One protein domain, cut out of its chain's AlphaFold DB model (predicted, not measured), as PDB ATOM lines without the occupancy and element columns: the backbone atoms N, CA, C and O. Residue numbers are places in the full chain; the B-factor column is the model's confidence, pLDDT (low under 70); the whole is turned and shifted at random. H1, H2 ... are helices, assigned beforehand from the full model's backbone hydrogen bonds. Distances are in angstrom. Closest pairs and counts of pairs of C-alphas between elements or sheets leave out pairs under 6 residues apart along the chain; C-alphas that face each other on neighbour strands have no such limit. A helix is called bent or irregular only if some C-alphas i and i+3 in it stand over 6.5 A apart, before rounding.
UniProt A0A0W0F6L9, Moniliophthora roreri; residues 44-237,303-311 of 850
ATOM      1  N   TRP A  44     139.776 186.602 167.650       89.62
ATOM      2  CA  TRP A  44     140.199 186.527 166.242       89.62
ATOM      3  C   TRP A  44     141.698 186.287 166.016       89.62
ATOM      4  O   TRP A  44     142.063 185.585 165.075       89.62
ATOM      5  N   ILE A  45     142.567 186.806 166.889       88.38
ATOM      6  CA  ILE A  45     144.019 186.565 166.809       88.38
ATOM      7  C   ILE A  45     144.322 185.084 167.068       88.38
ATOM      8  O   ILE A  45     144.942 184.423 166.236       88.38
ATOM      9  N   SER A  46     143.837 184.551 168.193       89.75
ATOM     10  CA  SER A  46     143.991 183.139 168.552       89.75
ATOM     11  C   SER A  46     143.328 182.223 167.529       89.75
ATOM     12  O   SER A  46     143.914 181.225 167.132       89.75
ATOM     13  N   PHE A  47     142.133 182.581 167.058       91.00
ATOM     14  CA  PHE A  47     141.396 181.827 166.049       91.00
ATOM     15  C   PHE A  47     142.181 181.717 164.742       91.00
ATOM     16  O   PHE A  47     142.373 180.620 164.224       91.00
ATOM     17  N   THR A  48     142.707 182.837 164.241       88.38
ATOM     18  CA  THR A  48     143.505 182.850 163.008       88.38
ATOM     19  C   THR A  48     144.766 182.001 163.157       88.38
ATOM     20  O   THR A  48     145.106 181.241 162.253       88.38
ATOM     21  N   LEU A  49     145.440 182.070 164.309       88.38
ATOM     22  CA  LEU A  49     146.637 181.271 164.562       88.38
ATOM     23  C   LEU A  49     146.322 179.773 164.695       88.38
ATOM     24  O   LEU A  49     147.028 178.950 164.124       88.38
ATOM     25  N   LEU A  50     145.281 179.406 165.440       92.06
ATOM     26  CA  LEU A  50     144.990 178.012 165.790       92.06
ATOM     27  C   LEU A  50     144.197 177.261 164.725       92.06
ATOM     28  O   LEU A  50     144.297 176.040 164.673       92.06
ATOM     29  N   ILE A  51     143.435 177.962 163.882       92.75
ATOM     30  CA  ILE A  51     142.639 177.365 162.801       92.75
ATOM     31  C   ILE A  51     143.263 177.659 161.434       92.75
ATOM     32  O   ILE A  51     143.379 176.763 160.600       92.75
ATOM     33  N   GLY A  52     143.738 178.885 161.208       93.88
ATOM     34  CA  GLY A  52     144.330 179.285 159.931       93.88
ATOM     35  C   GLY A  52     145.658 178.588 159.635       93.88
ATOM     36  O   GLY A  52     145.835 178.064 158.538       93.88
ATOM     37  N   VAL A  53     146.581 178.518 160.604       93.69
ATOM     38  CA  VAL A  53     147.897 177.876 160.394       93.69
ATOM     39  C   VAL A  53     147.781 176.394 160.012       93.69
ATOM     40  O   VAL A  53     148.413 176.016 159.023       93.69
ATOM     41  N   PRO A  54     146.986 175.546 160.702       95.12
ATOM     42  CA  PRO A  54     146.804 174.157 160.280       95.12
ATOM     43  C   PRO A  54     146.200 174.023 158.881       95.12
ATOM     44  O   PRO A  54     146.663 173.185 158.113       95.12
ATOM     45  N   ILE A  55     145.211 174.856 158.524       96.38
ATOM     46  CA  ILE A  55     144.585 174.830 157.192       96.38
ATOM     47  C   ILE A  55     145.615 175.175 156.113       96.38
ATOM     48  O   ILE A  55     145.770 174.429 155.147       96.38
ATOM     49  N   VAL A  56     146.360 176.269 156.292       96.31
ATOM     50  CA  VAL A  56     147.406 176.681 155.344       96.31
ATOM     51  C   VAL A  56     148.516 175.631 155.269       96.31
ATOM     52  O   VAL A  56     149.003 175.340 154.181       96.31
ATOM     53  N   GLY A  57     148.887 175.017 156.395       96.31
ATOM     54  CA  GLY A  57     149.855 173.921 156.438       96.31
ATOM     55  C   GLY A  57     149.379 172.679 155.682       96.31
ATOM     56  O   GLY A  57     150.143 172.118 154.902       96.31
ATOM     57  N   ALA A  58     148.118 172.277 155.859       96.00
ATOM     58  CA  ALA A  58     147.525 171.125 155.180       96.00
ATOM     59  C   ALA A  58     147.432 171.348 153.666       96.00
ATOM     60  O   ALA A  58     147.864 170.497 152.891       96.00
ATOM     61  N   ILE A  59     146.961 172.526 153.243       96.69
ATOM     62  CA  ILE A  59     146.972 172.927 151.830       96.69
ATOM     63  C   ILE A  59     148.413 172.930 151.308       96.69
ATOM     64  O   ILE A  59     148.692 172.361 150.258       96.69
ATOM     65  N   GLY A  60     149.353 173.518 152.054       96.31
ATOM     66  CA  GLY A  60     150.769 173.559 151.695       96.31
ATOM     67  C   GLY A  60     151.385 172.173 151.497       96.31
ATOM     68  O   GLY A  60     152.171 171.994 150.563       96.31
ATOM     69  N   ALA A  61     150.999 171.193 152.317       96.19
ATOM     70  CA  ALA A  61     151.457 169.808 152.223       96.19
ATOM     71  C   ALA A  61     150.935 169.088 150.971       96.19
ATOM     72  O   ALA A  61     151.645 168.251 150.424       96.19
ATOM     73  N   CYS A  62     149.761 169.458 150.448       96.62
ATOM     74  CA  CYS A  62     149.280 168.937 149.163       96.62
ATOM     75  C   CYS A  62     150.161 169.365 147.974       96.62
ATOM     76  O   CYS A  62     150.151 168.706 146.938       96.62
ATOM     77  N   TYR A  63     150.926 170.455 148.109       95.62
ATOM     78  CA  TYR A  63     151.759 171.018 147.037       95.62
ATOM     79  C   TYR A  63     153.265 170.974 147.321       95.62
ATOM     80  O   TYR A  63     154.050 171.553 146.566       95.62
ATOM     81  N   THR A  64     153.685 170.345 148.415       96.00
ATOM     82  CA  THR A  64     155.085 170.312 148.847       96.00
ATOM     83  C   THR A  64     155.426 168.885 149.229       96.00
ATOM     84  O   THR A  64     154.824 168.355 150.148       96.00
ATOM     85  N   ALA A  65     156.370 168.248 148.537       94.88
ATOM     86  CA  ALA A  65     156.780 166.891 148.887       94.88
ATOM     87  C   ALA A  65     157.566 166.886 150.209       94.88
ATOM     88  O   ALA A  65     158.466 167.705 150.402       94.88
ATOM     89  N   LEU A  66     157.249 165.952 151.110       96.25
ATOM     90  CA  LEU A  66     157.986 165.785 152.359       96.25
ATOM     91  C   LEU A  66     159.326 165.093 152.095       96.25
ATOM     92  O   LEU A  66     159.373 163.893 151.825       96.25
ATOM     93  N   ARG A  67     160.423 165.846 152.211       96.69
ATOM     94  CA  ARG A  67     161.778 165.282 152.232       96.69
ATOM     95  C   ARG A  67     162.094 164.683 153.598       96.69
ATOM     96  O   ARG A  67     161.630 165.178 154.627       96.69
ATOM     97  N   TRP A  68     162.910 163.635 153.608       96.94
ATOM     98  CA  TRP A  68     163.257 162.911 154.831       96.94
ATOM     99  C   TRP A  68     164.037 163.784 155.825       96.94
ATOM    100  O   TRP A  68     163.766 163.770 157.023       96.94
ATOM    101  N   GLU A  69     164.943 164.619 155.326       97.69
ATOM    102  CA  GLU A  69     165.739 165.571 156.105       97.69
ATOM    103  C   GLU A  69     164.839 166.620 156.777       97.69
ATOM    104  O   GLU A  69     164.957 166.888 157.973       97.69
ATOM    105  N   THR A  70     163.863 167.146 156.028       97.69
ATOM    106  CA  THR A  70     162.851 168.087 156.528       97.69
ATOM    107  C   THR A  70     161.927 167.438 157.551       97.69
ATOM    108  O   THR A  70     161.562 168.080 158.539       97.69
ATOM    109  N   PHE A  71     161.561 166.169 157.361       97.81
ATOM    110  CA  PHE A  71     160.789 165.411 158.342       97.81
ATOM    111  C   PHE A  71     161.551 165.277 159.665       97.81
ATOM    112  O   PHE A  71     161.034 165.681 160.708       97.81
ATOM    113  N   ILE A  72     162.800 164.797 159.624       97.94
ATOM    114  CA  ILE A  72     163.658 164.676 160.811       97.94
ATOM    115  C   ILE A  72     163.816 166.035 161.496       97.94
ATOM    116  O   ILE A  72     163.644 166.136 162.711       97.94
ATOM    117  N   TRP A  73     164.081 167.093 160.727       97.94
ATOM    118  CA  TRP A  73     164.196 168.443 161.268       97.94
ATOM    119  C   TRP A  73     162.906 168.913 161.941       97.94
ATOM    120  O   TRP A  73     162.959 169.459 163.039       97.94
ATOM    121  N   SER A  74     161.745 168.647 161.341       97.75
ATOM    122  CA  SER A  74     160.443 168.986 161.925       97.75
ATOM    123  C   SER A  74     160.236 168.298 163.277       97.75
ATOM    124  O   SER A  74     159.748 168.927 164.214       97.75
ATOM    125  N   VAL A  75     160.657 167.035 163.407       97.19
ATOM    126  CA  VAL A  75     160.590 166.270 164.662       97.19
ATOM    127  C   VAL A  75     161.581 166.804 165.701       97.19
ATOM    128  O   VAL A  75     161.202 167.035 166.847       97.19
ATOM    129  N   ILE A  76     162.835 167.065 165.326       97.44
ATOM    130  CA  ILE A  76     163.828 167.653 166.241       97.44
ATOM    131  C   ILE A  76     163.341 169.021 166.731       97.44
ATOM    132  O   ILE A  76     163.357 169.307 167.928       97.44
ATOM    133  N   TYR A  77     162.853 169.854 165.816       97.81
ATOM    134  CA  TYR A  77     162.391 171.199 166.128       97.81
ATOM    135  C   TYR A  77     161.099 171.204 166.955       97.81
ATOM    136  O   TYR A  77     160.918 172.070 167.817       97.81
ATOM    137  N   TYR A  78     160.230 170.204 166.767       97.44
ATOM    138  CA  TYR A  78     159.119 169.910 167.673       97.44
ATOM    139  C   TYR A  78     159.616 169.718 169.110       97.44
ATOM    140  O   TYR A  78     159.156 170.429 170.000       97.44
ATOM    141  N   PHE A  79     160.608 168.851 169.338       96.69
ATOM    142  CA  PHE A  79     161.154 168.641 170.682       96.69
ATOM    143  C   PHE A  79     161.863 169.881 171.238       96.69
ATOM    144  O   PHE A  79     161.687 170.189 172.413       96.69
ATOM    145  N   CYS A  80     162.603 170.640 170.424       97.19
ATOM    146  CA  CYS A  80     163.237 171.886 170.872       97.19
ATOM    147  C   CYS A  80     162.200 172.906 171.365       97.19
ATOM    148  O   CYS A  80     162.329 173.448 172.462       97.19
ATOM    149  N   THR A  81     161.154 173.152 170.569       97.31
ATOM    150  CA  THR A  81     160.083 174.099 170.926       97.31
ATOM    151  C   THR A  81     159.212 173.586 172.074       97.31
ATOM    152  O   THR A  81     158.863 174.360 172.963       97.31
ATOM    153  N   GLY A  82     158.968 172.275 172.129       96.88
ATOM    154  CA  GLY A  82     158.336 171.592 173.255       96.88
ATOM    155  C   GLY A  82     159.100 171.761 174.569       96.88
ATOM    156  O   GLY A  82     158.517 172.202 175.553       96.88
ATOM    157  N   LEU A  83     160.418 171.525 174.580       97.00
ATOM    158  CA  LEU A  83     161.279 171.757 175.750       97.00
ATOM    159  C   LEU A  83     161.321 173.234 176.164       97.00
ATOM    160  O   LEU A  83     161.417 173.536 177.353       97.00
ATOM    161  N   GLY A  84     161.201 174.167 175.216       97.69
ATOM    162  CA  GLY A  84     161.020 175.588 175.523       97.69
ATOM    163  C   GLY A  84     159.791 175.857 176.403       97.69
ATOM    164  O   GLY A  84     159.852 176.694 177.308       97.69
ATOM    165  N   ILE A  85     158.707 175.102 176.198       97.62
ATOM    166  CA  ILE A  85     157.512 175.134 177.048       97.62
ATOM    167  C   ILE A  85     157.736 174.338 178.337       97.62
ATOM    168  O   ILE A  85     157.660 174.912 179.421       97.62
ATOM    169  N   THR A  86     158.052 173.046 178.246       97.44
ATOM    170  CA  THR A  86     158.053 172.138 179.403       97.44
ATOM    171  C   THR A  86     159.242 172.369 180.342       97.44
ATOM    172  O   THR A  86     159.070 172.522 181.549       97.44
ATOM    173  N   ALA A  87     160.469 172.488 179.825       97.81
ATOM    174  CA  ALA A  87     161.632 172.799 180.659       97.81
ATOM    175  C   ALA A  87     161.694 174.291 181.012       97.81
ATOM    176  O   ALA A  87     162.126 174.644 182.110       97.81
ATOM    177  N   GLY A  88     161.279 175.163 180.091       98.00
ATOM    178  CA  GLY A  88     161.300 176.613 180.258       98.00
ATOM    179  C   GLY A  88     160.062 177.153 180.968       98.00
ATOM    180  O   GLY A  88     160.061 177.351 182.184       98.00
ATOM    181  N   TYR A  89     159.025 177.478 180.194       98.19
ATOM    182  CA  TYR A  89     157.840 178.204 180.679       98.19
ATOM    183  C   TYR A  89     157.220 177.552 181.916       98.19
ATOM    184  O   TYR A  89     156.885 178.240 182.880       98.19
ATOM    185  N   HIS A  90     157.133 176.229 181.900       97.88
ATOM    186  CA  HIS A  90     156.533 175.401 182.931       97.88
ATOM    187  C   HIS A  90     157.455 175.187 184.139       97.88
ATOM    188  O   HIS A  90     157.237 175.789 185.193       97.88
ATOM    189  N   ARG A  91     158.516 174.383 184.015       97.88
ATOM    190  CA  ARG A  91     159.331 173.984 185.179       97.88
ATOM    191  C   ARG A  91     160.252 175.095 185.693       97.88
ATOM    192  O   ARG A  91     160.384 175.254 186.906       97.88
ATOM    193  N   LEU A  92     160.867 175.891 184.814       98.12
ATOM    194  CA  LEU A  92     161.789 176.961 185.220       98.12
ATOM    195  C   LEU A  92     161.046 178.210 185.708       98.12
ATOM    196  O   LEU A  92     161.288 178.662 186.828       98.12
ATOM    197  N   TRP A  93     160.151 178.775 184.892       97.88
ATOM    198  CA  TRP A  93     159.517 180.061 185.213       97.88
ATOM    199  C   TRP A  93     158.218 179.928 186.006       97.88
ATOM    200  O   TRP A  93     158.036 180.710 186.933       97.88
ATOM    201  N   SER A  94     157.334 178.959 185.742       97.12
ATOM    202  CA  SER A  94     156.109 178.826 186.551       97.12
ATOM    203  C   SER A  94     156.388 178.243 187.932       97.12
ATOM    204  O   SER A  94     155.957 178.838 188.918       97.12
ATOM    205  N   HIS A  95     157.143 177.144 188.011       96.81
ATOM    206  CA  HIS A  95     157.301 176.366 189.250       96.81
ATOM    207  C   HIS A  95     158.656 176.485 189.937       96.81
ATOM    208  O   HIS A  95     158.817 176.047 191.079       96.81
ATOM    209  N   ARG A  96     159.637 177.117 189.281       96.25
ATOM    210  CA  ARG A  96     160.979 177.340 189.840       96.25
ATOM    211  C   ARG A  96     161.607 176.029 190.327       96.25
ATOM    212  O   ARG A  96     162.171 175.975 191.424       96.25
ATOM    213  N   ALA A  97     161.456 174.972 189.534       97.25
ATOM    214  CA  ALA A  97     161.879 173.616 189.866       97.25
ATOM    215  C   ALA A  97     163.402 173.422 189.774       97.25
ATOM    216  O   ALA A  97     163.946 172.476 190.335       97.25
ATOM    217  N   TYR A  98     164.107 174.312 189.074       98.31
ATOM    218  CA  TYR A  98     165.565 174.319 188.969       98.31
ATOM    219  C   TYR A  98     166.076 175.721 188.614       98.31
ATOM    220  O   TYR A  98     165.303 176.599 188.229       98.31
ATOM    221  N   ASN A  99     167.388 175.921 188.723       97.94
ATOM    222  CA  ASN A  99     168.084 177.120 188.268       97.94
ATOM    223  C   ASN A  99     168.773 176.850 186.925       97.94
ATOM    224  O   ASN A  99     169.391 175.801 186.753       97.94
ATOM    225  N   ALA A 100     168.730 177.810 186.004       98.00
ATOM    226  CA  ALA A 100     169.358 177.713 184.686       98.00
ATOM    227  C   ALA A 100     170.427 178.796 184.489       98.00
ATOM    228  O   ALA A 100     170.248 179.946 184.897       98.00
ATOM    229  N   SER A 101     171.520 178.446 183.812       98.00
ATOM    230  CA  SER A 101     172.514 179.408 183.326       98.00
ATOM    231  C   SER A 101     171.883 180.414 182.352       98.00
ATOM    232  O   SER A 101     170.872 180.124 181.710       98.00
ATOM    233  N   ILE A 102     172.478 181.603 182.214       97.88
ATOM    234  CA  ILE A 102     171.962 182.648 181.312       97.88
ATOM    235  C   ILE A 102     171.803 182.143 179.861       97.88
ATOM    236  O   ILE A 102     170.730 182.362 179.293       97.88
ATOM    237  N   PRO A 103     172.777 181.423 179.258       97.75
ATOM    238  CA  PRO A 103     172.608 180.881 177.909       97.75
ATOM    239  C   PRO A 103     171.417 179.924 177.792       97.75
ATOM    240  O   PRO A 103     170.638 180.024 176.844       97.75
ATOM    241  N   LEU A 104     171.224 179.045 178.785       98.06
ATOM    242  CA  LEU A 104     170.090 178.120 178.808       98.06
ATOM    243  C   LEU A 104     168.755 178.869 178.943       98.06
ATOM    244  O   LEU A 104     167.794 178.524 178.260       98.06
ATOM    245  N   GLN A 105     168.696 179.927 179.760       98.50
ATOM    246  CA  GLN A 105     167.500 180.769 179.885       98.50
ATOM    247  C   GLN A 105     167.115 181.425 178.552       98.50
ATOM    248  O   GLN A 105     165.945 181.387 178.177       98.50
ATOM    249  N   TYR A 106     168.074 181.989 177.810       98.44
ATOM    250  CA  TYR A 106     167.795 182.567 176.490       98.44
ATOM    251  C   TYR A 106     167.361 181.510 175.473       98.44
ATOM    252  O   TYR A 106     166.392 181.737 174.749       98.44
ATOM    253  N   ALA A 107     168.019 180.347 175.444       98.19
ATOM    254  CA  ALA A 107     167.643 179.253 174.552       98.19
ATOM    255  C   ALA A 107     166.193 178.800 174.801       98.19
ATOM    256  O   ALA A 107     165.387 178.759 173.870       98.19
ATOM    257  N   LEU A 108     165.828 178.543 176.061       98.44
ATOM    258  CA  LEU A 108     164.468 178.153 176.442       98.44
ATOM    259  C   LEU A 108     163.442 179.262 176.152       98.44
ATOM    260  O   LEU A 108     162.340 178.967 175.693       98.44
ATOM    261  N   ALA A 109     163.801 180.533 176.351       98.50
ATOM    262  CA  ALA A 109     162.923 181.669 176.064       98.50
ATOM    263  C   ALA A 109     162.632 181.834 174.561       98.50
ATOM    264  O   ALA A 109     161.502 182.170 174.191       98.50
ATOM    265  N   LEU A 110     163.633 181.594 173.708       98.50
ATOM    266  CA  LEU A 110     163.521 181.642 172.247       98.50
ATOM    267  C   LEU A 110     162.717 180.455 171.706       98.50
ATOM    268  O   LEU A 110     161.763 180.652 170.953       98.50
ATOM    269  N   PHE A 111     163.055 179.228 172.112       98.31
ATOM    270  CA  PHE A 111     162.327 178.035 171.674       98.31
ATOM    271  C   PHE A 111     160.884 178.013 172.185       98.31
ATOM    272  O   PHE A 111     159.986 177.651 171.427       98.31
ATOM    273  N   GLY A 112     160.637 178.474 173.416       97.50
ATOM    274  CA  GLY A 112     159.285 178.624 173.956       97.50
ATOM    275  C   GLY A 112     158.454 179.652 173.181       97.50
ATOM    276  O   GLY A 112     157.276 179.425 172.922       97.50
ATOM    277  N   ALA A 113     159.064 180.745 172.707       97.50
ATOM    278  CA  ALA A 113     158.380 181.678 171.810       97.50
ATOM    279  C   ALA A 113     158.081 181.050 170.437       97.50
ATOM    280  O   ALA A 113     157.012 181.282 169.880       97.50
ATOM    281  N   GLY A 114     158.968 180.189 169.924       96.19
ATOM    282  CA  GLY A 114     158.749 179.414 168.695       96.19
ATOM    283  C   GLY A 114     157.594 178.404 168.759       96.19
ATOM    284  O   GLY A 114     157.195 177.880 167.715       96.19
ATOM    285  N   ALA A 115     157.047 178.144 169.952       95.50
ATOM    286  CA  ALA A 115     155.869 177.307 170.168       95.50
ATOM    287  C   ALA A 115     154.533 178.062 170.046       95.50
ATOM    288  O   ALA A 115     153.502 177.406 170.037       95.50
ATOM    289  N   GLY A 116     154.517 179.401 169.959       93.12
ATOM    290  CA  GLY A 116     153.306 180.161 169.608       93.12
ATOM    291  C   GLY A 116     152.283 180.435 170.715       93.12
ATOM    292  O   GLY A 116     151.255 181.037 170.429       93.12
ATOM    293  N   GLN A 117     152.554 180.080 171.974       92.25
ATOM    294  CA  GLN A 117     151.542 180.060 173.052       92.25
ATOM    295  C   GLN A 117     151.580 181.269 174.006       92.25
ATOM    296  O   GLN A 117     151.148 181.200 175.155       92.25
ATOM    297  N   GLY A 118     152.105 182.396 173.535       93.81
ATOM    298  CA  GLY A 118     152.264 183.624 174.309       93.81
ATOM    299  C   GLY A 118     153.642 183.751 174.963       93.81
ATOM    300  O   GLY A 118     154.476 182.847 174.951       93.81
ATOM    301  N   SER A 119     153.907 184.935 175.516       97.31
ATOM    302  CA  SER A 119     155.154 185.213 176.242       97.31
ATOM    303  C   SER A 119     155.256 184.409 177.541       97.31
ATOM    304  O   SER A 119     154.217 184.092 178.126       97.31
ATOM    305  N   ILE A 120     156.475 184.238 178.069       98.25
ATOM    306  CA  ILE A 120     156.727 183.593 179.377       98.25
ATOM    307  C   ILE A 120     155.805 184.177 180.454       98.25
ATOM    308  O   ILE A 120     155.108 183.448 181.148       98.25
ATOM    309  N   LYS A 121     155.740 185.511 180.550       97.06
ATOM    310  CA  LYS A 121     154.925 186.204 181.557       97.06
ATOM    311  C   LYS A 121     153.442 185.833 181.475       97.06
ATOM    312  O   LYS A 121     152.811 185.599 182.501       97.06
ATOM    313  N   TRP A 122     152.874 185.820 180.269       95.12
ATOM    314  CA  TRP A 122     151.450 185.536 180.072       95.12
ATOM    315  C   TRP A 122     151.129 184.063 180.335       95.12
ATOM    316  O   TRP A 122     150.187 183.774 181.074       95.12
ATOM    317  N   TRP A 123     151.950 183.164 179.787       96.69
ATOM    318  CA  TRP A 123     151.776 181.721 179.919       96.69
ATOM    319  C   TRP A 123     151.944 181.283 181.376       96.69
ATOM    320  O   TRP A 123     151.039 180.685 181.949       96.69
ATOM    321  N   SER A 124     153.040 181.683 182.032       97.06
ATOM    322  CA  SER A 124     153.308 181.297 183.421       97.06
ATOM    323  C   SER A 124     152.289 181.870 184.403       97.06
ATOM    324  O   SER A 124     151.931 181.197 185.366       97.06
ATOM    325  N   ARG A 125     151.748 183.075 184.155       95.19
ATOM    326  CA  ARG A 125     150.634 183.617 184.953       95.19
ATOM    327  C   ARG A 125     149.395 182.725 184.867       95.19
ATOM    328  O   ARG A 125     148.789 182.445 185.900       95.19
ATOM    329  N   GLY A 126     149.016 182.322 183.650       94.06
ATOM    330  CA  GLY A 126     147.872 181.441 183.399       94.06
ATOM    331  C   GLY A 126     148.059 180.077 184.052       94.06
ATOM    332  O   GLY A 126     147.208 179.650 184.823       94.06
ATOM    333  N   HIS A 127     149.228 179.469 183.860       95.88
ATOM    334  CA  HIS A 127     149.588 178.190 184.470       95.88
ATOM    335  C   HIS A 127     149.562 178.227 186.005       95.88
ATOM    336  O   HIS A 127     148.974 177.365 186.651       95.88
ATOM    337  N   ARG A 128     150.139 179.264 186.627       96.38
ATOM    338  CA  ARG A 128     150.084 179.438 188.090       96.38
ATOM    339  C   ARG A 128     148.651 179.629 188.599       96.38
ATOM    340  O   ARG A 128     148.322 179.136 189.672       96.38
ATOM    341  N   ALA A 129     147.805 180.335 187.844       94.00
ATOM    342  CA  ALA A 129     146.390 180.483 188.185       94.00
ATOM    343  C   ALA A 129     145.644 179.145 188.076       94.00
ATOM    344  O   ALA A 129     144.856 178.831 188.961       94.00
ATOM    345  N   HIS A 130     145.949 178.337 187.060       95.56
ATOM    346  CA  HIS A 130     145.408 176.989 186.913       95.56
ATOM    347  C   HIS A 130     145.727 176.108 188.127       95.56
ATOM    348  O   HIS A 130     144.806 175.557 188.712       95.56
ATOM    349  N   HIS A 131     146.976 176.061 188.609       94.88
ATOM    350  CA  HIS A 131     147.312 175.310 189.833       94.88
ATOM    351  C   HIS A 131     146.639 175.846 191.100       94.88
ATOM    352  O   HIS A 131     146.301 175.078 191.994       94.88
ATOM    353  N   ARG A 132     146.482 177.170 191.218       92.38
ATOM    354  CA  ARG A 132     145.890 177.787 192.414       92.38
ATOM    355  C   ARG A 132     144.380 177.576 192.495       92.38
ATOM    356  O   ARG A 132     143.836 177.519 193.594       92.38
ATOM    357  N   TYR A 133     143.714 177.529 191.348       92.81
ATOM    358  CA  TYR A 133     142.258 177.558 191.245       92.81
ATOM    359  C   TYR A 133     141.693 176.354 190.496       92.81
ATOM    360  O   TYR A 133     140.559 176.459 190.029       92.81
ATOM    361  N   THR A 134     142.461 175.264 190.374       93.56
ATOM    362  CA  THR A 134     142.111 174.061 189.600       93.56
ATOM    363  C   THR A 134     140.659 173.670 189.853       93.56
ATOM    364  O   THR A 134     140.211 173.671 190.998       93.56
ATOM    365  N   ASP A 135     139.920 173.387 188.780       91.94
ATOM    366  CA  ASP A 135     138.515 172.949 188.808       91.94
ATOM    367  C   ASP A 135     137.487 173.982 189.313       91.94
ATOM    368  O   ASP A 135     136.286 173.714 189.351       91.94
ATOM    369  N   THR A 136     137.902 175.210 189.627       92.06
ATOM    370  CA  THR A 136     136.971 176.298 189.966       92.06
ATOM    371  C   THR A 136     136.637 177.173 188.756       92.06
ATOM    372  O   THR A 136     137.340 177.202 187.748       92.06
ATOM    373  N   ASP A 137     135.592 177.991 188.868       89.50
ATOM    374  CA  ASP A 137     135.226 179.025 187.883       89.50
ATOM    375  C   ASP A 137     136.330 180.079 187.619       89.50
ATOM    376  O   ASP A 137     136.205 180.890 186.697       89.50
ATOM    377  N   LEU A 138     137.385 180.114 188.445       91.38
ATOM    378  CA  LEU A 138     138.545 180.994 188.278       91.38
ATOM    379  C   LEU A 138     139.740 180.302 187.602       91.38
ATOM    380  O   LEU A 138     140.731 180.978 187.306       91.38
ATOM    381  N   ASP A 139     139.648 178.997 187.338       93.38
ATOM    382  CA  ASP A 139     140.610 178.247 186.535       93.38
ATOM    383  C   ASP A 139     140.521 178.691 185.060       93.38
ATOM    384  O   ASP A 139     139.450 178.586 184.451       93.38
ATOM    385  N   PRO A 140     141.617 179.185 184.450       91.38
ATOM    386  CA  PRO A 140     141.612 179.591 183.046       91.38
ATOM    387  C   PRO A 140     141.310 178.450 182.064       91.38
ATOM    388  O   PRO A 140     140.900 178.744 180.943       91.38
ATOM    389  N   TYR A 141     141.524 177.189 182.452       91.50
ATOM    390  CA  TYR A 141     141.408 176.019 181.575       91.50
ATOM    391  C   TYR A 141     140.415 174.978 182.105       91.50
ATOM    392  O   TYR A 141     140.479 173.822 181.696       91.50
ATOM    393  N   ASN A 142     139.504 175.393 182.994       92.81
ATOM    394  CA  ASN A 142     138.635 174.518 183.785       92.81
ATOM    395  C   ASN A 142     138.082 173.308 183.002       92.81
ATOM    396  O   ASN A 142     137.253 173.461 182.095       92.81
ATOM    397  N   ALA A 143     138.485 172.102 183.410       92.44
ATOM    398  CA  ALA A 143     138.061 170.847 182.799       92.44
ATOM    399  C   ALA A 143     136.549 170.583 182.943       92.44
ATOM    400  O   ALA A 143     135.954 169.959 182.059       92.44
ATOM    401  N   HIS A 144     135.897 171.114 183.985       92.19
ATOM    402  CA  HIS A 144     134.453 170.969 184.207       92.19
ATOM    403  C   HIS A 144     133.588 171.718 183.187       92.19
ATOM    404  O   HIS A 144     132.417 171.379 183.024       92.19
ATOM    405  N   GLN A 145     134.143 172.681 182.442       89.38
ATOM    406  CA  GLN A 145     133.438 173.313 181.317       89.38
ATOM    407  C   GLN A 145     133.393 172.420 180.060       89.38
ATOM    408  O   GLN A 145     132.782 172.784 179.055       89.38
ATOM    409  N   GLY A 146     134.019 171.240 180.110       92.62
ATOM    410  CA  GLY A 146     133.978 170.223 179.066       92.62
ATOM    411  C   GLY A 146     135.312 170.032 178.346       92.62
ATOM    412  O   GLY A 146     136.188 170.903 178.324       92.62
ATOM    413  N   PHE A 147     135.449 168.872 177.700       94.19
ATOM    414  CA  PHE A 147     136.670 168.471 176.997       94.19
ATOM    415  C   PHE A 147     137.100 169.479 175.917       94.19
ATOM    416  O   PHE A 147     138.245 169.916 175.883       94.19
ATOM    417  N   TRP A 148     136.179 169.900 175.045       93.81
ATOM    418  CA  TRP A 148     136.513 170.820 173.950       93.81
ATOM    419  C   TRP A 148     136.835 172.235 174.429       93.81
ATOM    420  O   TRP A 148     137.659 172.921 173.818       93.81
ATOM    421  N   TYR A 149     136.226 172.658 175.540       92.62
ATOM    422  CA  TYR A 149     136.552 173.934 176.162       92.62
ATOM    423  C   TYR A 149     137.983 173.928 176.705       92.62
ATOM    424  O   TYR A 149     138.779 174.776 176.305       92.62
ATOM    425  N   SER A 150     138.317 172.948 177.548       93.88
ATOM    426  CA  SER A 150     139.649 172.801 178.154       93.88
ATOM    427  C   SER A 150     140.748 172.529 177.123       93.88
ATOM    428  O   SER A 150     141.859 173.028 177.269       93.88
ATOM    429  N   HIS A 151     140.432 171.835 176.025       95.75
ATOM    430  CA  HIS A 151     141.382 171.618 174.938       95.75
ATOM    431  C   HIS A 151     141.691 172.921 174.183       95.75
ATOM    432  O   HIS A 151     142.831 173.370 174.152       95.75
ATOM    433  N   VAL A 152     140.684 173.578 173.595       94.75
ATOM    434  CA  VAL A 152     140.926 174.728 172.698       94.75
ATOM    435  C   VAL A 152     139.927 175.878 172.864       94.75
ATOM    436  O   VAL A 152     140.224 177.019 172.515       94.75
ATOM    437  N   GLY A 153     138.742 175.633 173.428       92.94
ATOM    438  CA  GLY A 153     137.712 176.666 173.580       92.94
ATOM    439  C   GLY A 153     138.133 177.839 174.471       92.94
ATOM    440  O   GLY A 153     137.807 178.982 174.149       92.94
ATOM    441  N   TRP A 154     138.917 177.584 175.524       92.56
ATOM    442  CA  TRP A 154     139.389 178.595 176.480       92.56
ATOM    443  C   TRP A 154     140.199 179.734 175.836       92.56
ATOM    444  O   TRP A 154     140.224 180.850 176.358       92.56
ATOM    445  N   ILE A 155     140.857 179.465 174.702       92.12
ATOM    446  CA  ILE A 155     141.682 180.441 173.976       92.12
ATOM    447  C   ILE A 155     140.980 181.006 172.732       92.12
ATOM    448  O   ILE A 155     141.311 182.111 172.294       92.12
ATOM    449  N   LEU A 156     140.006 180.280 172.168       92.62
ATOM    450  CA  LEU A 156     139.236 180.704 170.992       92.62
ATOM    451  C   LEU A 156     138.076 181.637 171.335       92.62
ATOM    452  O   LEU A 156     137.711 182.476 170.513       92.62
ATOM    453  N   VAL A 157     137.497 181.500 172.525       90.56
ATOM    454  CA  VAL A 157     136.333 182.273 172.964       90.56
ATOM    455  C   VAL A 157     136.716 183.112 174.175       90.56
ATOM    456  O   VAL A 157     137.458 182.673 175.051       90.56
ATOM    457  N   LYS A 158     136.221 184.351 174.249       88.62
ATOM    458  CA  LYS A 158     136.416 185.218 175.419       88.62
ATOM    459  C   LYS A 158     135.966 184.495 176.693       88.62
ATOM    460  O   LYS A 158     134.831 184.022 176.776       88.62
ATOM    461  N   SER A 159     136.831 184.448 177.703       86.38
ATOM    462  CA  SER A 159     136.465 183.854 178.987       86.38
ATOM    463  C   SER A 159     135.284 184.597 179.612       86.38
ATOM    464  O   SER A 159     135.262 185.830 179.627       86.38
ATOM    465  N   ARG A 160     134.306 183.853 180.144       88.00
ATOM    466  CA  ARG A 160     133.128 184.444 180.800       88.00
ATOM    467  C   ARG A 160     133.472 185.086 182.145       88.00
ATOM    468  O   ARG A 160     132.748 185.965 182.607       88.00
ATOM    469  N   ARG A 161     134.590 184.678 182.751       87.12
ATOM    470  CA  ARG A 161     135.143 185.238 183.988       87.12
ATOM    471  C   ARG A 161     136.633 185.513 183.827       87.12
ATOM    472  O   ARG A 161     137.330 184.837 183.071       87.12
ATOM    473  N   LYS A 162     137.147 186.520 184.531       86.56
ATOM    474  CA  LYS A 162     138.597 186.739 184.568       86.56
ATOM    475  C   LYS A 162     139.245 185.591 185.354       86.56
ATOM    476  O   LYS A 162     138.768 185.315 186.454       86.56
ATOM    477  N   PRO A 163     140.313 184.963 184.829       88.25
ATOM    478  CA  PRO A 163     141.075 183.983 185.590       88.25
ATOM    479  C   PRO A 163     141.554 184.567 186.914       88.25
ATOM    480  O   PRO A 163     141.870 185.763 186.980       88.25
ATOM    481  N   GLY A 164     141.633 183.719 187.933       87.25
ATOM    482  CA  GLY A 164     142.082 184.116 189.258       87.25
ATOM    483  C   GLY A 164     143.507 184.682 189.257       87.25
ATOM    484  O   GLY A 164     144.293 184.506 188.321       87.25
ATOM    485  N   VAL A 165     143.836 185.413 190.315       88.12
ATOM    486  CA  VAL A 165     145.122 186.101 190.445       88.12
ATOM    487  C   VAL A 165     146.236 185.157 190.904       88.12
ATOM    488  O   VAL A 165     146.074 184.336 191.805       88.12
ATOM    489  N   SER A 166     147.404 185.290 190.288       88.12
ATOM    490  CA  SER A 166     148.611 184.539 190.627       88.12
ATOM    491  C   SER A 166     149.772 185.502 190.853       88.12
ATOM    492  O   SER A 166     149.884 186.512 190.151       88.12
ATOM    493  N   ASP A 167     150.630 185.202 191.832       87.00
ATOM    494  CA  ASP A 167     151.854 185.974 192.036       87.00
ATOM    495  C   ASP A 167     152.764 185.821 190.809       87.00
ATOM    496  O   ASP A 167     153.025 184.713 190.335       87.00
ATOM    497  N   ILE A 168     153.217 186.956 190.280       90.94
ATOM    498  CA  ILE A 168     154.119 187.083 189.127       90.94
ATOM    499  C   ILE A 168     155.228 188.114 189.388       90.94
ATOM    500  O   ILE A 168     155.861 188.611 188.450       90.94
ATOM    501  N   SER A 169     155.440 188.488 190.652       90.31
ATOM    502  CA  SER A 169     156.446 189.467 191.075       90.31
ATOM    503  C   SER A 169     157.858 189.073 190.620       90.31
ATOM    504  O   SER A 169     158.618 189.892 190.103       90.31
ATOM    505  N   ASP A 170     158.203 187.794 190.720       92.56
ATOM    506  CA  ASP A 170     159.458 187.222 190.234       92.56
ATOM    507  C   ASP A 170     159.608 187.320 188.705       92.56
ATOM    508  O   ASP A 170     160.663 187.731 188.215       92.56
ATOM    509  N   LEU A 171     158.543 187.036 187.947       94.62
ATOM    510  CA  LEU A 171     158.535 187.152 186.484       94.62
ATOM    511  C   LEU A 171     158.730 188.603 186.029       94.62
ATOM    512  O   LEU A 171     159.444 188.858 185.061       94.62
ATOM    513  N   ASN A 172     158.131 189.561 186.742       92.88
ATOM    514  CA  ASN A 172     158.294 190.989 186.465       92.88
ATOM    515  C   ASN A 172     159.724 191.482 186.741       92.88
ATOM    516  O   ASN A 172     160.207 192.394 186.064       92.88
ATOM    517  N   ARG A 173     160.424 190.879 187.708       92.56
ATOM    518  CA  ARG A 173     161.811 191.234 188.037       92.56
ATOM    519  C   ARG A 173     162.814 190.641 187.049       92.56
ATOM    520  O   ARG A 173     163.807 191.301 186.739       92.56
ATOM    521  N   ASN A 174     162.538 189.465 186.481       95.88
ATOM    522  CA  ASN A 174     163.468 188.783 185.583       95.88
ATOM    523  C   ASN A 174     163.704 189.576 184.263       95.88
ATOM    524  O   ASN A 174     162.761 189.823 183.503       95.88
ATOM    525  N   PRO A 175     164.955 189.982 183.952       97.19
ATOM    526  CA  PRO A 175     165.265 190.786 182.766       97.19
ATOM    527  C   PRO A 175     165.026 190.048 181.443       97.19
ATOM    528  O   PRO A 175     164.579 190.669 180.480       97.19
ATOM    529  N   ILE A 176     165.251 188.732 181.401       98.00
ATOM    530  CA  ILE A 176     165.036 187.905 180.206       98.00
ATOM    531  C   ILE A 176     163.538 187.791 179.920       98.00
ATOM    532  O   ILE A 176     163.114 187.973 178.782       98.00
ATOM    533  N   VAL A 177     162.721 187.583 180.958       98.06
ATOM    534  CA  VAL A 177     161.253 187.545 180.828       98.06
ATOM    535  C   VAL A 177     160.716 188.884 180.320       98.06
ATOM    536  O   VAL A 177     159.895 188.904 179.403       98.06
ATOM    537  N   LYS A 178     161.211 190.012 180.851       97.69
ATOM    538  CA  LYS A 178     160.852 191.357 180.366       97.69
ATOM    539  C   LYS A 178     161.238 191.571 178.904       97.69
ATOM    540  O   LYS A 178     160.417 192.051 178.122       97.69
ATOM    541  N   TRP A 179     162.468 191.213 178.535       98.25
ATOM    542  CA  TRP A 179     162.955 191.314 177.160       98.25
ATOM    543  C   TRP A 179     162.102 190.480 176.203       98.25
ATOM    544  O   TRP A 179     161.654 190.995 175.179       98.25
ATOM    545  N   GLN A 180     161.825 189.227 176.560       98.31
ATOM    546  CA  GLN A 180     161.052 188.325 175.720       98.31
ATOM    547  C   GLN A 180     159.599 188.780 175.589       98.31
ATOM    548  O   GLN A 180     159.071 188.792 174.485       98.31
ATOM    549  N   HIS A 181     158.972 189.234 176.678       97.88
ATOM    550  CA  HIS A 181     157.607 189.758 176.647       97.88
ATOM    551  C   HIS A 181     157.486 191.005 175.761       97.88
ATOM    552  O   HIS A 181     156.559 191.098 174.960       97.88
ATOM    553  N   LYS A 182     158.449 191.935 175.847       97.50
ATOM    554  CA  LYS A 182     158.481 193.149 175.014       97.50
ATOM    555  C   LYS A 182     158.678 192.832 173.527       97.50
ATOM    556  O   LYS A 182     158.097 193.502 172.683       97.50
ATOM    557  N   ASN A 183     159.491 191.825 173.213       97.56
ATOM    558  CA  ASN A 183     159.866 191.464 171.844       97.56
ATOM    559  C   ASN A 183     159.174 190.181 171.357       97.56
ATOM    560  O   ASN A 183     159.653 189.538 170.426       97.56
ATOM    561  N   TYR A 184     158.058 189.784 171.973       96.94
ATOM    562  CA  TYR A 184     157.471 188.466 171.739       96.94
ATOM    563  C   TYR A 184     157.072 188.251 170.275       96.94
ATOM    564  O   TYR A 184     157.441 187.239 169.693       96.94
ATOM    565  N   SER A 185     156.377 189.210 169.657       94.62
ATOM    566  CA  SER A 185     155.901 189.087 168.272       94.62
ATOM    567  C   SER A 185     157.024 188.878 167.241       94.62
ATOM    568  O   SER A 185     156.929 187.920 166.474       94.62
ATOM    569  N   PRO A 186     158.101 189.694 167.196       97.06
ATOM    570  CA  PRO A 186     159.197 189.443 166.260       97.06
ATOM    571  C   PRO A 186     159.954 188.142 166.562       97.06
ATOM    572  O   PRO A 186     160.306 187.424 165.627       97.06
ATOM    573  N   ILE A 187     160.151 187.788 167.841       98.06
ATOM    574  CA  ILE A 187     160.781 186.511 168.215       98.06
ATOM    575  C   ILE A 187     159.918 185.336 167.745       98.06
ATOM    576  O   ILE A 187     160.446 184.394 167.164       98.06
ATOM    577  N   LEU A 188     158.601 185.398 167.954       95.62
ATOM    578  CA  LEU A 188     157.645 184.392 167.501       95.62
ATOM    579  C   LEU A 188     157.733 184.196 165.988       95.62
ATOM    580  O   LEU A 188     157.922 183.072 165.542       95.62
ATOM    581  N   LEU A 189     157.614 185.266 165.195       95.81
ATOM    582  CA  LEU A 189     157.628 185.157 163.732       95.81
ATOM    583  C   LEU A 189     158.938 184.543 163.224       95.81
ATOM    584  O   LEU A 189     158.928 183.684 162.340       95.81
ATOM    585  N   PHE A 190     160.061 184.937 163.827       98.19
ATOM    586  CA  PHE A 190     161.359 184.383 163.477       98.19
ATOM    587  C   PHE A 190     161.487 182.913 163.896       98.19
ATOM    588  O   PHE A 190     161.743 182.055 163.058       98.19
ATOM    589  N   MET A 191     161.273 182.598 165.174       98.19
ATOM    590  CA  MET A 191     161.481 181.253 165.714       98.19
ATOM    591  C   MET A 191     160.436 180.254 165.204       98.19
ATOM    592  O   MET A 191     160.767 179.102 164.947       98.19
ATOM    593  N   ALA A 192     159.176 180.646 165.030       95.88
ATOM    594  CA  ALA A 192     158.144 179.722 164.573       95.88
ATOM    595  C   ALA A 192     158.228 179.435 163.069       95.88
ATOM    596  O   ALA A 192     157.959 178.301 162.680       95.88
ATOM    597  N   PHE A 193     158.612 180.416 162.240       96.75
ATOM    598  CA  PHE A 193     158.528 180.291 160.779       96.75
ATOM    599  C   PHE A 193     159.860 180.505 160.060       96.75
ATOM    600  O   PHE A 193     160.250 179.659 159.255       96.75
ATOM    601  N   ALA A 194     160.577 181.598 160.330       98.00
ATOM    602  CA  ALA A 194     161.789 181.928 159.577       98.00
ATOM    603  C   ALA A 194     162.943 180.957 159.864       98.00
ATOM    604  O   ALA A 194     163.523 180.409 158.934       98.00
ATOM    605  N   LEU A 195     163.251 180.689 161.135       98.19
ATOM    606  CA  LEU A 195     164.344 179.805 161.537       98.19
ATOM    607  C   LEU A 195     164.208 178.383 160.963       98.19
ATOM    608  O   LEU A 195     165.147 177.944 160.297       98.19
ATOM    609  N   PRO A 196     163.083 177.656 161.141       97.62
ATOM    610  CA  PRO A 196     162.966 176.311 160.581       97.62
ATOM    611  C   PRO A 196     163.041 176.294 159.047       97.62
ATOM    612  O   PRO A 196     163.587 175.345 158.485       97.62
ATOM    613  N   THR A 197     162.560 177.351 158.385       98.25
ATOM    614  CA  THR A 197     162.659 177.538 156.928       98.25
ATOM    615  C   THR A 197     164.104 177.744 156.482       98.25
ATOM    616  O   THR A 197     164.561 177.096 155.543       98.25
ATOM    617  N   LEU A 198     164.838 178.623 157.169       98.31
ATOM    618  CA  LEU A 198     166.235 178.932 156.869       98.31
ATOM    619  C   LEU A 198     167.137 177.718 157.084       98.31
ATOM    620  O   LEU A 198     167.998 177.463 156.252       98.31
ATOM    621  N   VAL A 199     166.920 176.939 158.147       98.00
ATOM    622  CA  VAL A 199     167.694 175.713 158.397       98.00
ATOM    623  C   VAL A 199     167.503 174.705 157.263       98.00
ATOM    624  O   VAL A 199     168.489 174.196 156.738       98.00
ATOM    625  N   ALA A 200     166.264 174.465 156.822       97.75
ATOM    626  CA  ALA A 200     166.001 173.541 155.719       97.75
ATOM    627  C   ALA A 200     166.532 174.057 154.371       97.75
ATOM    628  O   ALA A 200     167.052 173.289 153.559       97.75
ATOM    629  N   HIS A 201     166.446 175.369 154.134       97.94
ATOM    630  CA  HIS A 201     166.994 175.997 152.937       97.94
ATOM    631  C   HIS A 201     168.523 175.908 152.885       97.94
ATOM    632  O   HIS A 201     169.077 175.446 151.894       97.94
ATOM    633  N   LEU A 202     169.208 176.309 153.954       97.81
ATOM    634  CA  LEU A 202     170.670 176.333 153.991       97.81
ATOM    635  C   LEU A 202     171.273 174.929 154.126       97.81
ATOM    636  O   LEU A 202     172.366 174.693 153.625       97.81
ATOM    637  N   GLY A 203     170.577 174.003 154.789       97.38
ATOM    638  CA  GLY A 203     171.062 172.644 155.017       97.38
ATOM    639  C   GLY A 203     170.913 171.722 153.806       97.38
ATOM    640  O   GLY A 203     171.842 170.986 153.485       97.38
ATOM    641  N   TRP A 204     169.755 171.738 153.136       97.38
ATOM    642  CA  TRP A 204     169.455 170.805 152.033       97.38
ATOM    643  C   TRP A 204     168.564 171.407 150.933       97.38
ATOM    644  O   TRP A 204     167.943 170.675 150.155       97.38
ATOM    645  N   ASN A 205     168.532 172.740 150.832       96.44
ATOM    646  CA  ASN A 205     167.808 173.511 149.818       96.44
ATOM    647  C   ASN A 205     166.296 173.231 149.754       96.44
ATOM    648  O   ASN A 205     165.707 173.190 148.677       96.44
ATOM    649  N   ASP A 206     165.649 173.055 150.909       97.06
ATOM    650  CA  ASP A 206     164.204 172.810 151.008       97.06
ATOM    651  C   ASP A 206     163.480 173.895 151.822       97.06
ATOM    652  O   ASP A 206     162.875 173.640 152.864       97.06
ATOM    653  N   ALA A 207     163.540 175.145 151.348       97.06
ATOM    654  CA  ALA A 207     162.869 176.269 152.009       97.06
ATOM    655  C   ALA A 207     161.350 176.039 152.131       97.06
ATOM    656  O   ALA A 207     160.743 176.291 153.172       97.06
ATOM    657  N   ARG A 208     160.726 175.522 151.066       96.75
ATOM    658  CA  ARG A 208     159.278 175.297 151.023       96.75
ATOM    659  C   ARG A 208     158.854 174.206 152.006       96.75
ATOM    660  O   ARG A 208     157.903 174.422 152.758       96.75
ATOM    661  N   GLY A 209     159.568 173.080 152.054       97.06
ATOM    662  CA  GLY A 209     159.326 172.029 153.038       97.06
ATOM    663  C   GLY A 209     159.586 172.504 154.467       97.06
ATOM    664  O   GLY A 209     158.771 172.237 155.350       97.06
ATOM    665  N   GLY A 210     160.651 173.278 154.695       97.56
ATOM    666  CA  GLY A 210     160.943 173.887 155.996       97.56
ATOM    667  C   GLY A 210     159.816 174.790 156.502       97.56
ATOM    668  O   GLY A 210     159.428 174.693 157.665       97.56
ATOM    669  N   PHE A 211     159.229 175.611 155.631       98.06
ATOM    670  CA  PHE A 211     158.100 176.469 155.995       98.06
ATOM    671  C   PHE A 211     156.818 175.671 156.273       98.06
ATOM    672  O   PHE A 211     156.163 175.889 157.293       98.06
ATOM    673  N   VAL A 212     156.465 174.723 155.398       98.00
ATOM    674  CA  VAL A 212     155.218 173.946 155.508       98.00
ATOM    675  C   VAL A 212     155.261 172.958 156.676       98.00
ATOM    676  O   VAL A 212     154.371 172.973 157.525       98.00
ATOM    677  N   TYR A 213     156.288 172.110 156.743       98.19
ATOM    678  CA  TYR A 213     156.355 171.017 157.713       98.19
ATOM    679  C   TYR A 213     156.959 171.462 159.047       98.19
ATOM    680  O   TYR A 213     156.309 171.322 160.085       98.19
ATOM    681  N   ALA A 214     158.156 172.063 159.036       97.44
ATOM    682  CA  ALA A 214     158.848 172.469 160.265       97.44
ATOM    683  C   ALA A 214     158.326 173.804 160.841       97.44
ATOM    684  O   ALA A 214     158.432 174.050 162.048       97.44
ATOM    685  N   GLY A 215     157.733 174.656 160.001       97.12
ATOM    686  CA  GLY A 215     157.042 175.885 160.390       97.12
ATOM    687  C   GLY A 215     155.584 175.638 160.782       97.12
ATOM    688  O   GLY A 215     155.271 175.563 161.967       97.12
ATOM    689  N   LEU A 216     154.693 175.516 159.792       97.12
ATOM    690  CA  LEU A 216     153.234 175.513 159.982       97.12
ATOM    691  C   LEU A 216     152.705 174.242 160.669       97.12
ATOM    692  O   LEU A 216     152.079 174.330 161.726       97.12
ATOM    693  N   LEU A 217     152.947 173.059 160.093       97.25
ATOM    694  CA  LEU A 217     152.367 171.804 160.592       97.25
ATOM    695  C   LEU A 217     152.943 171.393 161.948       97.25
ATOM    696  O   LEU A 217     152.194 170.986 162.835       97.25
ATOM    697  N   ARG A 218     154.252 171.563 162.158       96.44
ATOM    698  CA  ARG A 218     154.877 171.359 163.471       96.44
ATOM    699  C   ARG A 218     154.302 172.306 164.521       96.44
ATOM    700  O   ARG A 218     154.041 171.860 165.634       96.44
ATOM    701  N   LEU A 219     154.085 173.584 164.194       95.94
ATOM    702  CA  LEU A 219     153.467 174.535 165.125       95.94
ATOM    703  C   LEU A 219     152.042 174.105 165.496       95.94
ATOM    704  O   LEU A 219     151.698 174.087 166.676       95.94
ATOM    705  N   ALA A 220     151.242 173.687 164.510       95.94
ATOM    706  CA  ALA A 220     149.919 173.118 164.752       95.94
ATOM    707  C   ALA A 220     149.990 171.907 165.695       95.94
ATOM    708  O   ALA A 220     149.234 171.835 166.663       95.94
ATOM    709  N   PHE A 221     150.935 170.995 165.463       95.69
ATOM    710  CA  PHE A 221     151.122 169.808 166.294       95.69
ATOM    711  C   PHE A 221     151.544 170.149 167.734       95.69
ATOM    712  O   PHE A 221     150.974 169.599 168.673       95.69
ATOM    713  N   VAL A 222     152.469 171.099 167.935       95.44
ATOM    714  CA  VAL A 222     152.858 171.599 169.273       95.44
ATOM    715  C   VAL A 222     151.659 172.161 170.036       95.44
ATOM    716  O   VAL A 222     151.523 171.889 171.230       95.44
ATOM    717  N   HIS A 223     150.786 172.925 169.373       95.50
ATOM    718  CA  HIS A 223     149.584 173.461 170.011       95.50
ATOM    719  C   HIS A 223     148.667 172.337 170.497       95.50
ATOM    720  O   HIS A 223     148.361 172.290 171.685       95.50
ATOM    721  N   GLN A 224     148.302 171.392 169.623       95.00
ATOM    722  CA  GLN A 224     147.430 170.271 170.002       95.00
ATOM    723  C   GLN A 224     148.057 169.420 171.115       95.00
ATOM    724  O   GLN A 224     147.399 169.092 172.098       95.00
ATOM    725  N   SER A 225     149.357 169.140 171.001       95.31
ATOM    726  CA  SER A 225     150.150 168.437 172.012       95.31
ATOM    727  C   SER A 225     150.091 169.133 173.378       95.31
ATOM    728  O   SER A 225     149.825 168.486 174.384       95.31
ATOM    729  N   THR A 226     150.255 170.456 173.435       94.44
ATOM    730  CA  THR A 226     150.220 171.185 174.714       94.44
ATOM    731  C   THR A 226     148.799 171.288 175.270       94.44
ATOM    732  O   THR A 226     148.581 171.159 176.467       94.44
ATOM    733  N   PHE A 227     147.804 171.455 174.403       95.25
ATOM    734  CA  PHE A 227     146.393 171.538 174.779       95.25
ATOM    735  C   PHE A 227     145.826 170.220 175.311       95.25
ATOM    736  O   PHE A 227     144.871 170.224 176.086       95.25
ATOM    737  N   CYS A 228     146.428 169.086 174.952       95.94
ATOM    738  CA  CYS A 228     146.144 167.801 175.582       95.94
ATOM    739  C   CYS A 228     146.491 167.774 177.079       95.94
ATOM    740  O   CYS A 228     145.922 166.954 177.794       95.94
ATOM    741  N   VAL A 229     147.383 168.646 177.570       93.75
ATOM    742  CA  VAL A 229     147.652 168.760 179.014       93.75
ATOM    743  C   VAL A 229     146.402 169.268 179.729       93.75
ATOM    744  O   VAL A 229     145.930 168.618 180.645       93.75
ATOM    745  N   ASN A 230     145.786 170.337 179.220       93.94
ATOM    746  CA  ASN A 230     144.565 170.900 179.802       93.94
ATOM    747  C   ASN A 230     143.340 169.975 179.656       93.94
ATOM    748  O   ASN A 230     142.412 170.059 180.453       93.94
ATOM    749  N   SER A 231     143.307 169.114 178.630       94.38
ATOM    750  CA  SER A 231     142.166 168.228 178.361       94.38
ATOM    751  C   SER A 231     142.435 166.762 178.705       94.38
ATOM    752  O   SER A 231     141.958 166.273 179.725       94.38
ATOM    753  N   LEU A 232     143.196 166.021 177.895       94.62
ATOM    754  CA  LEU A 232     143.436 164.588 178.110       94.62
ATOM    755  C   LEU A 232     144.027 164.296 179.492       94.62
ATOM    756  O   LEU A 232     143.648 163.294 180.092       94.62
ATOM    757  N   ALA A 233     144.897 165.164 180.016       94.75
ATOM    758  CA  ALA A 233     145.495 164.970 181.334       94.75
ATOM    759  C   ALA A 233     144.544 165.257 182.509       94.75
ATOM    760  O   ALA A 233     144.922 165.014 183.644       94.75
ATOM    761  N   HIS A 234     143.309 165.703 182.260       94.69
ATOM    762  CA  HIS A 234     142.242 165.825 183.266       94.69
ATOM    763  C   HIS A 234     141.109 164.803 183.075       94.69
ATOM    764  O   HIS A 234     140.252 164.645 183.941       94.69
ATOM    765  N   TRP A 235     141.076 164.110 181.934       91.50
ATOM    766  CA  TRP A 235     139.975 163.213 181.560       91.50
ATOM    767  C   TRP A 235     140.387 161.741 181.486       91.50
ATOM    768  O   TRP A 235     139.573 160.864 181.769       91.50
ATOM    769  N   LEU A 236     141.632 161.449 181.102       92.94
ATOM    770  CA  LEU A 236     142.126 160.088 180.903       92.94
ATOM    771  C   LEU A 236     143.227 159.759 181.904       92.94
ATOM    772  O   LEU A 236     144.202 160.497 182.015       92.94
ATOM    773  N   GLY A 237     143.106 158.604 182.555       93.44
ATOM    774  CA  GLY A 237     144.141 158.057 183.426       93.44
ATOM    775  C   GLY A 237     143.725 157.894 184.877       93.44
ATOM    776  O   GLY A 237     142.549 157.978 185.246       93.44
ATOM    777  N   VAL A 303     163.516 168.108 194.147       96.38
ATOM    778  CA  VAL A 303     162.840 166.815 194.243       96.38
ATOM    779  C   VAL A 303     161.998 166.821 195.506       96.38
ATOM    780  O   VAL A 303     162.482 167.223 196.567       96.38
ATOM    781  N   PHE A 304     160.740 166.406 195.399       92.94
ATOM    782  CA  PHE A 304     159.897 166.237 196.574       92.94
ATOM    783  C   PHE A 304     160.378 165.027 197.398       92.94
ATOM    784  O   PHE A 304     160.816 164.041 196.803       92.94
ATOM    785  N   PRO A 305     160.327 165.061 198.744       91.69
ATOM    786  CA  PRO A 305     160.784 163.936 199.555       91.69
ATOM    787  C   PRO A 305     160.045 162.634 199.215       91.69
ATOM    788  O   PRO A 305     158.819 162.569 199.317       91.69
ATOM    789  N   ASP A 306     160.794 161.578 198.879       89.75
ATOM    790  CA  ASP A 306     160.239 160.289 198.426       89.75
ATOM    791  C   ASP A 306     159.235 159.683 199.418       89.75
ATOM    792  O   ASP A 306     158.260 159.049 199.018       89.75
ATOM    793  N   ASN A 307     159.445 159.893 200.720       90.69
ATOM    794  CA  ASN A 307     158.526 159.430 201.756       90.69
ATOM    795  C   ASN A 307     157.132 160.067 201.631       90.69
ATOM    796  O   ASN A 307     156.130 159.380 201.796       90.69
ATOM    797  N   GLU A 308     157.057 161.361 201.314       88.25
ATOM    798  CA  GLU A 308     155.776 162.056 201.166       88.25
ATOM    799  C   GLU A 308     155.070 161.669 199.863       88.25
ATOM    800  O   GLU A 308     153.854 161.492 199.853       88.25
ATOM    801  N   VAL A 309     155.834 161.424 198.792       90.75
ATOM    802  CA  VAL A 309     155.304 160.868 197.537       90.75
ATOM    803  C   VAL A 309     154.699 159.478 197.772       90.75
ATOM    804  O   VAL A 309     153.547 159.237 197.412       90.75
ATOM    805  N   ARG A 310     155.429 158.585 198.459       90.12
ATOM    806  CA  ARG A 310     154.953 157.230 198.797       90.12
ATOM    807  C   ARG A 310     153.736 157.238 199.718       90.12
ATOM    808  O   ARG A 310     152.871 156.381 199.576       90.12
ATOM    809  N   LYS A 311     153.645 158.190 200.653       84.88
ATOM    810  CA  LYS A 311     152.440 158.369 201.481       84.88
ATOM    811  C   LYS A 311     151.220 158.720 200.631       84.88
ATOM    812  O   LYS A 311     150.148 158.185 200.902       84.88
TER     813      LYS A 311
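What this domain is: This is residues 44 to 237 and 303 to 311 of the 850 residues of a protein of Moniliophthora roreri (UniProt A0A0W0F6L9). A compact body of mostly crossed helices is built round two long ones, H2 and the bent but nearly straight H9, with H1 packed on H9 and H8b packed on H2 and H9a. H3 and H4 pack on the later part of H2 with H7 on both of them, H5 packs on the later part of H9, and residues 304 to 311, with H11, stick out. The printed part has 203 residues with eleven named helices, H1 to H11 along the chain, and no named strand; the class is all helix. The radius of gyration of the C-alphas is 17.9 A and the spans are 53 by 39 by 38 A.

How they stand to each other: H2, residues 68 to 94, touches H3, residues 102 to 113, with residues 80 to 89 alone; the closest C-alphas, of Gly 84 and Gly 112, are 3.8 A apart. Their steep tilt of 68 degrees, opposite ways, is only just short of about perpendicular. H4, residues 120 to 133, touches residues 89 to 94 of H2 alone, closest at C-alphas Ser 124 and Ser 94, 4.9 A. H8, residues 184 to 204, and H9, residues 207 to 230, were each assigned as one helix by hydrogen bonds but are bent: C-alphas 192 and 195 are 6.9 A apart, C-alphas 214 and 217 6.5 A. Arm H9a, residues 207 to 214, touches H2, closest at C-alphas Ala 214 and Ser 74, 4.2 A, and H8b, residues 195 to 204, closest at Gly 210 and Thr 197, 4.1 A. H1, residues 44 to 62, touches H9b, residues 217 to 230, at a steep tilt of 48 degrees, opposite ways, closest at C-alphas Gly 57 and Leu 217, 5.3 A. H5, residues 147 to 156, is irregular, with C-alphas 151 and 154 7.4 A apart; it touches H9b, closest at C-alphas His 151 and Phe 227, 5.0 A. H7, residues 175 to 182, touches H3 at a shallow tilt of 22 degrees, closest at C-alphas Gln 180 and Ala 109, 6.9 A. H8a, residues 184 to 192, touches H3, closest at C-alphas Leu 188 and Ala 113, 5.1 A. Each O i to N i+4 pair is within hydrogen-bond range in H3, H4, H7, H8a, H8b and H9a, against 13 of 15 in H1, 20 of 23 in H2, 4 of 6 in H5 and 8 of 10 in H9b.

Where its parts are: H1 begins at C-alpha 44, (140.199, 186.527, 166.242), and is 26.1 A long. H2 is 36.2 A long, H9b 20.8 A. H6, residues 169 to 173, and H10, residues 232 to 235, are short; H11, residues 306 to 311, ends at C-alpha 311, (152.440, 158.369, 201.481).

The domain as a whole: The C-alphas farthest apart, of Tyr 63 and Asn 307, are 56.3 A apart. Residues 238 to 302 are not printed; C-alphas 237 and 303 are 23.3 A apart across the cut. The links H4 to H5 and H5 to H6 are long. No printed residue is under 70 in pLDDT.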